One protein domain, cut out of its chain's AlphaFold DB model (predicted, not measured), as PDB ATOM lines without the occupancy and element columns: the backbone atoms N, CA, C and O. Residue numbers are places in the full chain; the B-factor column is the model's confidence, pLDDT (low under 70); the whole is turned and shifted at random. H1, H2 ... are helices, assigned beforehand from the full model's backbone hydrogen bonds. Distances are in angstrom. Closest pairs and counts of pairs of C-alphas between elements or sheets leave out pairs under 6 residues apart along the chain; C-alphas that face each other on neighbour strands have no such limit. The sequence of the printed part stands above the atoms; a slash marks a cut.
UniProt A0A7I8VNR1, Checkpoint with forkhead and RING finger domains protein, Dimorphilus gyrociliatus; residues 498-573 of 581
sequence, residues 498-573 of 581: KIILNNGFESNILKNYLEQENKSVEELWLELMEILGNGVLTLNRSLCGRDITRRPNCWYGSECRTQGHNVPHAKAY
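Overview. This is residues 498 to 573 of the 581 residues of the protein "Checkpoint with forkhead and RING finger domains protein" of Dimorphilus gyrociliatus (UniProt A0A7I8VNR1). Two helices of equal length, H1 and H2, make an L with its corner at the tight link between them, and the short helix H3 packs on the other end of H1, at residues 504 to 506. From the far end of H2 a long loop, residues 534 to 566, travels back over the length of the domain to H3, and H2 and H3 lie toward opposite ends of the longest axis. The printed part has 76 residues, with three named helices in the order H1, H2, H3 and no named strand; the class is all helix, though under half of the residues, 32 of 76, are in named elements. The whole is only just compact, close to loose, with a radius of gyration of the C-alphas of 13.6 A, and it spans 34 by 26 by 20 A.

Along the chain. The printed part begins at Lys 498, whose C-alpha is at (109.741, 172.130, 178.341). H1 holds residues 504 to 516, from C-alpha 504 at (109.713, 173.741, 182.512), and measures 18.2 A from first to last C-alpha. H2 holds residues 521 to 533 and also measures 18.2 A; its last C-alpha, 533, is at (125.348, 156.593, 166.392). After the stretch of 33 residues from 534 to 566, with no named element, comes H3, residues 567 to 572, 8.6 A long, with C-alpha 572 at (110.198, 170.170, 194.919).

Arrangement. H1 touches H3 with residues 504 to 506 alone. The closest C-alphas of these two helices are those of Phe 505 and Ala 570, 6.0 A apart. H1 and H3 run the same way at a steep tilt of 69 degrees, only just short of about perpendicular. H1 and H2 are close but not clearly touching: their closest C-alphas, those of Leu 514 and Val 521, are 7.9 A apart. The lines of H1 and H2 are about perpendicular, at 81 degrees. H2 and H3 are apart. In H1, H2 and H3 every backbone O i to N i+4 pair is within hydrogen-bond range.

Size, cuts and confidence. The two C-alphas farthest apart are those of Asn 534 and Pro 568, at 37.5 A, while the first and last printed C-alphas, those of Lys 498 and Tyr 573, are 15.9 A apart. The printed part has no cut. The link from H1 to H2 is tight, with 4 residues, and the link from H2 to H3 is long, with 33 residues. The C-alphas of residues 534 to 566 lie 9 to 21 A from the mean of all C-alphas. The mean pLDDT of the printed part is 79.9, and residues 535 to 549, within the long link, are under 70.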
ATOM      1  N   LYS A 498     110.426 173.344 177.876       87.12
ATOM      2  CA  LYS A 498     109.741 172.130 178.341       87.12
ATOM      3  C   LYS A 498     110.177 170.845 177.605       87.12
ATOM      4  O   LYS A 498     109.436 169.861 177.606       87.12
ATOM      5  N   ILE A 499     111.380 170.819 177.023       87.31
ATOM      6  CA  ILE A 499     111.923 169.659 176.295       87.31
ATOM      7  C   ILE A 499     112.017 168.397 177.162       87.31
ATOM      8  O   ILE A 499     111.744 167.287 176.701       87.31
ATOM      9  N   ILE A 500     112.341 168.552 178.447       85.56
ATOM     10  CA  ILE A 500     112.394 167.437 179.388       85.56
ATOM     11  C   ILE A 500     110.975 167.152 179.866       85.56
ATOM     12  O   ILE A 500     110.493 167.792 180.792       85.56
ATOM     13  N   LEU A 501     110.299 166.181 179.244       83.69
ATOM     14  CA  LEU A 501     109.025 165.615 179.719       83.69
ATOM     15  C   LEU A 501     107.910 166.656 179.955       83.69
ATOM     16  O   LEU A 501     107.076 166.496 180.848       83.69
ATOM     17  N   ASN A 502     107.891 167.730 179.160       85.50
ATOM     18  CA  ASN A 502     106.998 168.877 179.333       85.50
ATOM     19  C   ASN A 502     107.178 169.623 180.680       85.50
ATOM     20  O   ASN A 502     106.284 170.337 181.126       85.50
ATOM     21  N   ASN A 503     108.326 169.463 181.341       88.81
ATOM     22  CA  ASN A 503     108.663 170.055 182.631       88.81
ATOM     23  C   ASN A 503     109.549 171.292 182.432       88.81
ATOM     24  O   ASN A 503     110.728 171.187 182.084       88.81
ATOM     25  N   GLY A 504     108.985 172.479 182.668       90.12
ATOM     26  CA  GLY A 504     109.713 173.741 182.512       90.12
ATOM     27  C   GLY A 504     110.876 173.909 183.495       90.12
ATOM     28  O   GLY A 504     111.891 174.489 183.130       90.12
ATOM     29  N   PHE A 505     110.769 173.366 184.711       91.12
ATOM     30  CA  PHE A 505     111.825 173.483 185.721       91.12
ATOM     31  C   PHE A 505     113.052 172.643 185.349       91.12
ATOM     32  O   PHE A 505     114.162 173.165 185.303       91.12
ATOM     33  N   GLU A 506     112.846 171.367 185.006       89.62
ATOM     34  CA  GLU A 506     113.936 170.483 184.563       89.62
ATOM     35  C   GLU A 506     114.550 170.967 183.244       89.62
ATOM     36  O   GLU A 506     115.762 170.925 183.058       89.62
ATOM     37  N   SER A 507     113.732 171.504 182.337       90.50
ATOM     38  CA  SER A 507     114.238 172.056 181.075       90.50
ATOM     39  C   SER A 507     115.071 173.325 181.286       90.50
ATOM     40  O   SER A 507     116.071 173.516 180.602       90.50
ATOM     41  N   ASN A 508     114.724 174.167 182.266       89.88
ATOM     42  CA  ASN A 508     115.541 175.327 182.634       89.88
ATOM     43  C   ASN A 508     116.870 174.923 183.283       89.88
ATOM     44  O   ASN A 508     117.869 175.600 183.076       89.88
ATOM     45  N   ILE A 509     116.913 173.807 184.016       87.62
ATOM     46  CA  ILE A 509     118.179 173.246 184.504       87.62
ATOM     47  C   ILE A 509     119.110 172.916 183.329       87.62
ATOM     48  O   ILE A 509     120.284 173.279 183.372       87.62
ATOM     49  N   LEU A 510     118.590 172.276 182.274       85.50
ATOM     50  CA  LEU A 510     119.368 171.986 181.066       85.50
ATOM     51  C   LEU A 510     119.850 173.269 180.379       85.50
ATOM     52  O   LEU A 510     121.014 173.346 180.007       85.50
ATOM     53  N   LYS A 511     118.988 174.283 180.245       87.75
ATOM     54  CA  LYS A 511     119.378 175.578 179.664       87.75
ATOM     55  C   LYS A 511     120.519 176.238 180.433       87.75
ATOM     56  O   LYS A 511     121.520 176.591 179.829       87.75
ATOM     57  N   ASN A 512     120.400 176.320 181.758       87.38
ATOM     58  CA  ASN A 512     121.440 176.904 182.606       87.38
ATOM     59  C   ASN A 512     122.768 176.143 182.485       87.38
ATOM     60  O   ASN A 512     123.830 176.751 182.535       87.38
ATOM     61  N   TYR A 513     122.717 174.816 182.336       83.44
ATOM     62  CA  TYR A 513     123.910 174.005 182.100       83.44
ATOM     63  C   TYR A 513     124.566 174.335 180.752       83.44
ATOM     64  O   TYR A 513     125.772 174.552 180.702       83.44
ATOM     65  N   LEU A 514     123.784 174.428 179.673       85.25
ATOM     66  CA  LEU A 514     124.305 174.802 178.354       85.25
ATOM     67  C   LEU A 514     124.932 176.201 178.361       85.25
ATOM     68  O   LEU A 514     126.004 176.388 177.796       85.25
ATOM     69  N   GLU A 515     124.312 177.156 179.057       87.44
ATOM     70  CA  GLU A 515     124.869 178.500 179.248       87.44
ATOM     71  C   GLU A 515     126.193 178.475 180.030       87.44
ATOM     72  O   GLU A 515     127.142 179.153 179.645       87.44
ATOM     73  N   GLN A 516     126.288 177.674 181.099       85.38
ATOM     74  CA  GLN A 516     127.515 177.537 181.899       85.38
ATOM     75  C   GLN A 516     128.669 176.912 181.114       85.38
ATOM     76  O   GLN A 516     129.810 177.340 181.259       85.38
ATOM     77  N   GLU A 517     128.373 175.921 180.279       82.25
ATOM     78  CA  GLU A 517     129.364 175.251 179.434       82.25
ATOM     79  C   GLU A 517     129.632 176.002 178.121       82.25
ATOM     80  O   GLU A 517     130.431 175.541 177.310       82.25
ATOM     81  N   ASN A 518     128.968 177.145 177.901       87.25
ATOM     82  CA  ASN A 518     129.007 177.908 176.655       87.25
ATOM     83  C   ASN A 518     128.733 177.030 175.415       87.25
ATOM     84  O   ASN A 518     129.397 177.167 174.388       87.25
ATOM     85  N   LYS A 519     127.766 176.111 175.531       84.31
ATOM     86  CA  LYS A 519     127.349 175.188 174.469       84.31
ATOM     87  C   LYS A 519     126.047 175.642 173.820       84.31
ATOM     88  O   LYS A 519     125.055 175.914 174.496       84.31
ATOM     89  N   SER A 520     126.033 175.662 172.495       87.50
ATOM     90  CA  SER A 520     124.841 175.911 171.686       87.50
ATOM     91  C   SER A 520     123.899 174.698 171.635       87.50
ATOM     92  O   SER A 520     124.257 173.566 171.976       87.50
ATOM     93  N   VAL A 521     122.660 174.929 171.189       85.06
ATOM     94  CA  VAL A 521     121.666 173.857 170.994       85.06
ATOM     95  C   VAL A 521     122.090 172.939 169.849       85.06
ATOM     96  O   VAL A 521     121.860 171.733 169.903       85.06
ATOM     97  N   GLU A 522     122.732 173.506 168.833       85.31
ATOM     98  CA  GLU A 522     123.287 172.805 167.685       85.31
ATOM     99  C   GLU A 522     124.427 171.868 168.095       85.31
ATOM    100  O   GLU A 522     124.429 170.705 167.695       85.31
ATOM    101  N   GLU A 523     125.352 172.327 168.941       85.56
ATOM    102  CA  GLU A 523     126.431 171.487 169.478       85.56
ATOM    103  C   GLU A 523     125.876 170.356 170.346       85.56
ATOM    104  O   GLU A 523     126.245 169.199 170.144       85.56
ATOM    105  N   LEU A 524     124.920 170.650 171.239       84.00
ATOM    106  CA  LEU A 524     124.226 169.611 172.006       84.00
ATOM    107  C   LEU A 524     123.562 168.584 171.076       84.00
ATOM    108  O   LEU A 524     123.610 167.383 171.337       84.00
ATOM    109  N   TRP A 525     122.918 169.036 169.999       84.50
ATOM    110  CA  TRP A 525     122.263 168.147 169.045       84.50
ATOM    111  C   TRP A 525     123.260 167.230 168.334       84.50
ATOM    112  O   TRP A 525     123.008 166.029 168.230       84.50
ATOM    113  N   LEU A 526     124.400 167.766 167.891       82.88
ATOM    114  CA  LEU A 526     125.465 166.985 167.261       82.88
ATOM    115  C   LEU A 526     126.052 165.949 168.226       82.88
ATOM    116  O   LEU A 526     126.155 164.781 167.850       82.88
ATOM    117  N   GLU A 527     126.326 166.333 169.477       82.31
ATOM    118  CA  GLU A 527     126.767 165.404 170.527       82.31
ATOM    119  C   GLU A 527     125.741 164.276 170.728       82.31
ATOM    120  O   GLU A 527     126.087 163.096 170.757       82.31
ATOM    121  N   LEU A 528     124.448 164.606 170.804       80.88
ATOM    122  CA  LEU A 528     123.386 163.604 170.934       80.88
ATOM    123  C   LEU A 528     123.296 162.673 169.717       80.88
ATOM    124  O   LEU A 528     123.008 161.487 169.891       80.88
ATOM    125  N   MET A 529     123.530 163.176 168.502       82.06
ATOM    126  CA  MET A 529     123.560 162.354 167.286       82.06
ATOM    127  C   MET A 529     124.761 161.410 167.260       82.06
ATOM    128  O   MET A 529     124.601 160.252 166.874       82.06
ATOM    129  N   GLU A 530     125.929 161.859 167.716       79.69
ATOM    130  CA  GLU A 530     127.119 161.016 167.852       79.69
ATOM    131  C   GLU A 530     126.893 159.904 168.886       79.69
ATOM    132  O   GLU A 530     127.106 158.722 168.607       79.69
ATOM    133  N   ILE A 531     126.350 160.258 170.052       75.12
ATOM    134  CA  ILE A 531     125.978 159.307 171.103       75.12
ATOM    135  C   ILE A 531     124.962 158.275 170.582       75.12
ATOM    136  O   ILE A 531     125.057 157.082 170.888       75.12
ATOM    137  N   LEU A 532     123.985 158.722 169.786       73.69
ATOM    138  CA  LEU A 532     122.981 157.856 169.172       73.69
ATOM    139  C   LEU A 532     123.593 156.926 168.113       73.69
ATOM    140  O   LEU A 532     123.196 155.763 168.045       73.69
ATOM    141  N   GLY A 533     124.577 157.400 167.342       72.62
ATOM    142  CA  GLY A 533     125.348 156.593 166.392       72.62
ATOM    143  C   GLY A 533     126.205 155.520 167.070       72.62
ATOM    144  O   GLY A 533     126.260 154.387 166.598       72.62
ATOM    145  N   ASN A 534     126.783 155.841 168.229       72.75
ATOM    146  CA  ASN A 534     127.634 154.937 169.011       72.75
ATOM    147  C   ASN A 534     126.841 153.941 169.885       72.75
ATOM    148  O   ASN A 534     127.426 153.105 170.571       72.75
ATOM    149  N   GLY A 535     125.504 154.009 169.879       55.84
ATOM    150  CA  GLY A 535     124.626 153.029 170.528       55.84
ATOM    151  C   GLY A 535     124.554 153.104 172.061       55.84
ATOM    152  O   GLY A 535     123.903 152.255 172.677       55.84
ATOM    153  N   VAL A 536     125.166 154.109 172.701       55.94
ATOM    154  CA  VAL A 536     125.212 154.239 174.169       55.94
ATOM    155  C   VAL A 536     124.778 155.633 174.618       55.94
ATOM    156  O   VAL A 536     125.596 156.521 174.800       55.94
ATOM    157  N   LEU A 537     123.482 155.812 174.896       54.34
ATOM    158  CA  LEU A 537     122.946 157.019 175.543       54.34
ATOM    159  C   LEU A 537     123.255 157.020 177.053       54.34
ATOM    160  O   LEU A 537     122.392 156.700 177.875       54.34
ATOM    161  N   THR A 538     124.482 157.376 177.437       48.88
ATOM    162  CA  THR A 538     124.829 157.686 178.835       48.88
ATOM    163  C   THR A 538     124.960 159.188 179.032       48.88
ATOM    164  O   THR A 538     126.004 159.772 178.766       48.88
ATOM    165  N   LEU A 539     123.903 159.812 179.561       48.25
ATOM    166  CA  LEU A 539     124.011 161.138 180.168       48.25
ATOM    167  C   LEU A 539     124.902 161.018 181.405       48.25
ATOM    168  O   LEU A 539     124.570 160.297 182.353       48.25
ATOM    169  N   ASN A 540     126.052 161.686 181.376       49.22
ATOM    170  CA  ASN A 540     126.988 161.662 182.485       49.22
ATOM    171  C   ASN A 540     126.345 162.362 183.694       49.22
ATOM    172  O   ASN A 540     125.893 163.503 183.612       49.22
ATOM    173  N   ARG A 541     126.265 161.663 184.831       48.25
ATOM    174  CA  ARG A 541     125.617 162.153 186.067       48.25
ATOM    175  C   ARG A 541     126.327 163.366 186.682       48.25
ATOM    176  O   ARG A 541     125.799 163.964 187.615       48.25
ATOM    177  N   SER A 542     127.513 163.699 186.180       45.75
ATOM    178  CA  SER A 542     128.365 164.804 186.619       45.75
ATOM    179  C   SER A 542     127.936 166.184 186.105       45.75
ATOM    180  O   SER A 542     128.509 167.173 186.546       45.75
ATOM    181  N   LEU A 543     126.933 166.274 185.224       47.16
ATOM    182  CA  LEU A 543     126.560 167.514 184.522       47.16
ATOM    183  C   LEU A 543     125.557 168.417 185.268       47.16
ATOM    184  O   LEU A 543     125.138 169.442 184.745       47.16
ATOM    185  N   CYS A 544     125.127 168.059 186.482       51.16
ATOM    186  CA  CYS A 544     124.154 168.851 187.239       51.16
ATOM    187  C   CYS A 544     124.776 169.385 188.532       51.16
ATOM    188  O   CYS A 544     125.314 168.615 189.330       51.16
ATOM    189  N   GLY A 545     124.670 170.699 188.758       52.38
ATOM    190  CA  GLY A 545     125.152 171.365 189.970       52.38
ATOM    191  C   GLY A 545     124.705 170.664 191.261       52.38
ATOM    192  O   GLY A 545     123.614 170.091 191.336       52.38
ATOM    193  N   ARG A 546     125.559 170.719 192.294       50.91
ATOM    194  CA  ARG A 546     125.437 169.967 193.563       50.91
ATOM    195  C   ARG A 546     124.101 170.135 194.307       50.91
ATOM    196  O   ARG A 546     123.774 169.280 195.128       50.91
ATOM    197  N   ASP A 547     123.333 171.184 194.020       53.81
ATOM    198  CA  ASP A 547     122.030 171.450 194.645       53.81
ATOM    199  C   ASP A 547     120.856 170.747 193.943       53.81
ATOM    200  O   ASP A 547     119.852 170.419 194.574       53.81
ATOM    201  N   ILE A 548     120.982 170.441 192.651       60.59
ATOM    202  CA  ILE A 548     119.902 169.864 191.833       60.59
ATOM    203  C   ILE A 548     119.740 168.363 192.106       60.59
ATOM    204  O   ILE A 548     118.622 167.840 192.073       60.59
ATOM    205  N   THR A 549     120.841 167.683 192.435       66.19
ATOM    206  CA  THR A 549     120.898 166.242 192.730       66.19
ATOM    207  C   THR A 549     120.407 165.877 194.134       66.19
ATOM    208  O   THR A 549     120.255 164.696 194.434       66.19
ATOM    209  N   ARG A 550     120.119 166.870 194.992       76.88
ATOM    210  CA  ARG A 550     119.608 166.669 196.362       76.88
ATOM    211  C   ARG A 550     118.087 166.567 196.452       76.88
ATOM    212  O   ARG A 550     117.574 166.175 197.499       76.88
ATOM    213  N   ARG A 551     117.357 166.930 195.391       87.06
ATOM    214  CA  ARG A 551     115.891 166.842 195.382       87.06
ATOM    215  C   ARG A 551     115.457 165.376 195.526       87.06
ATOM    216  O   ARG A 551     115.996 164.521 194.821       87.06
ATOM    217  N   PRO A 552     114.470 165.069 196.385       90.88
ATOM    218  CA  PRO A 552     113.931 163.721 196.464       90.88
ATOM    219  C   PRO A 552     113.304 163.327 195.124       90.88
ATOM    220  O   PRO A 552     112.674 164.143 194.446       90.88
ATOM    221  N   ASN A 553     113.456 162.061 194.741       91.62
ATOM    222  CA  ASN A 553     112.826 161.540 193.532       91.62
ATOM    223  C   ASN A 553     111.304 161.619 193.654       91.62
ATOM    224  O   ASN A 553     110.723 161.202 194.659       91.62
ATOM    225  N   CYS A 554     110.650 162.124 192.609       92.94
ATOM    226  CA  CYS A 554     109.210 162.004 192.488       92.94
ATOM    227  C   CYS A 554     108.846 160.521 192.470       92.94
ATOM    228  O   CYS A 554     109.480 159.723 191.777       92.94
ATOM    229  N   TRP A 555     107.785 160.151 193.183       91.38
ATOM    230  CA  TRP A 555     107.337 158.766 193.214       91.38
ATOM    231  C   TRP A 555     107.067 158.208 191.798       91.38
ATOM    232  O   TRP A 555     107.534 157.124 191.439       91.38
ATOM    233  N   TYR A 556     106.401 159.007 190.964       90.44
ATOM    234  CA  TYR A 556     106.089 158.676 189.574       90.44
ATOM    235  C   TYR A 556     107.273 158.860 188.607       90.44
ATOM    236  O   TYR A 556     107.170 158.471 187.447       90.44
ATOM    237  N   GLY A 557     108.385 159.446 189.065       90.81
ATOM    238  CA  GLY A 557     109.571 159.724 188.256       90.81
ATOM    239  C   GLY A 557     109.251 160.441 186.944       90.81
ATOM    240  O   GLY A 557     108.445 161.377 186.917       90.81
ATOM    241  N   SER A 558     109.840 159.958 185.850       87.31
ATOM    242  CA  SER A 558     109.621 160.482 184.498       87.31
ATOM    243  C   SER A 558     108.171 160.374 183.999       87.31
ATOM    244  O   SER A 558     107.785 161.089 183.077       87.31
ATOM    245  N   GLU A 559     107.335 159.538 184.621       87.81
ATOM    246  CA  GLU A 559     105.919 159.373 184.269       87.81
ATOM    247  C   GLU A 559     104.987 160.335 185.029       87.81
ATOM    248  O   GLU A 559     103.766 160.295 184.845       87.81
ATOM    249  N   CYS A 560     105.525 161.200 185.900       88.88
ATOM    250  CA  CYS A 560     104.712 162.133 186.675       88.88
ATOM    251  C   CYS A 560     103.939 163.088 185.759       88.88
ATOM    252  O   CYS A 560     104.528 163.877 185.031       88.88
ATOM    253  N   ARG A 561     102.605 163.081 185.821       89.69
ATOM    254  CA  ARG A 561     101.775 164.003 185.021       89.69
ATOM    255  C   ARG A 561     101.709 165.411 185.612       89.69
ATOM    256  O   ARG A 561     101.502 166.381 184.886       89.69
ATOM    257  N   THR A 562     101.909 165.524 186.922       89.75
ATOM    258  CA  THR A 562     101.850 166.783 187.680       89.75
ATOM    259  C   THR A 562     103.029 167.705 187.368       89.75
ATOM    260  O   THR A 562     102.905 168.924 187.460       89.75
ATOM    261  N   GLN A 563     104.152 167.135 186.922       89.44
ATOM    262  CA  GLN A 563     105.391 167.867 186.653       89.44
ATOM    263  C   GLN A 563     105.266 168.929 185.545       89.44
ATOM    264  O   GLN A 563     106.019 169.895 185.540       89.44
ATOM    265  N   GLY A 564     104.318 168.765 184.611       87.69
ATOM    266  CA  GLY A 564     104.203 169.651 183.446       87.69
ATOM    267  C   GLY A 564     103.367 170.917 183.656       87.69
ATOM    268  O   GLY A 564     103.472 171.856 182.871       87.69
ATOM    269  N   HIS A 565     102.534 170.957 184.700       87.50
ATOM    270  CA  HIS A 565     101.617 172.079 184.954       87.50
ATOM    271  C   HIS A 565     101.714 172.653 186.373       87.50
ATOM    272  O   HIS A 565     101.308 173.790 186.591       87.50
ATOM    273  N   ASN A 566     102.275 171.919 187.338       92.31
ATOM    274  CA  ASN A 566     102.450 172.398 188.706       92.31
ATOM    275  C   ASN A 566     103.926 172.746 188.963       92.31
ATOM    276  O   ASN A 566     104.747 171.875 189.259       92.31
ATOM    277  N   VAL A 567     104.255 174.036 188.852       90.69
ATOM    278  CA  VAL A 567     105.624 174.552 189.030       90.69
ATOM    279  C   VAL A 567     106.184 174.266 190.435       90.69
ATOM    280  O   VAL A 567     107.312 173.771 190.515       90.69
ATOM    281  N   PRO A 568     105.442 174.481 191.544       94.06
ATOM    282  CA  PRO A 568     105.899 174.076 192.876       94.06
ATOM    283  C   PRO A 568     106.277 172.591 192.977       94.06
ATOM    284  O   PRO A 568     107.314 172.259 193.546       94.06
ATOM    285  N   HIS A 569     105.481 171.697 192.381       93.88
ATOM    286  CA  HIS A 569     105.776 170.263 192.363       93.88
ATOM    287  C   HIS A 569     107.045 169.945 191.561       93.88
ATOM    288  O   HIS A 569     107.889 169.181 192.029       93.88
ATOM    289  N   ALA A 570     107.189 170.537 190.373       92.50
ATOM    290  CA  ALA A 570     108.371 170.374 189.525       92.50
ATOM    291  C   ALA A 570     109.661 170.848 190.223       92.50
ATOM    292  O   ALA A 570     110.713 170.234 190.072       92.50
ATOM    293  N   LYS A 571     109.569 171.905 191.037       91.44
ATOM    294  CA  LYS A 571     110.688 172.419 191.836       91.44
ATOM    295  C   LYS A 571     111.027 171.525 193.034       91.44
ATOM    296  O   LYS A 571     112.199 171.375 193.369       91.44
ATOM    297  N   ALA A 572     110.021 170.945 193.690       91.31
ATOM    298  CA  ALA A 572     110.198 170.170 194.919       91.31
ATOM    299  C   ALA A 572     110.794 168.768 194.701       91.31
ATOM    300  O   ALA A 572     111.482 168.256 195.583       91.31
ATOM    301  N   TYR A 573     110.547 168.147 193.544       92.19
ATOM    302  CA  TYR A 573     110.937 166.760 193.270       92.19
ATOM    303  C   TYR A 573     111.801 166.638 192.018       92.19
ATOM    304  O   TYR A 573     111.655 167.422 191.090       92.19
TER     305      TYR A 573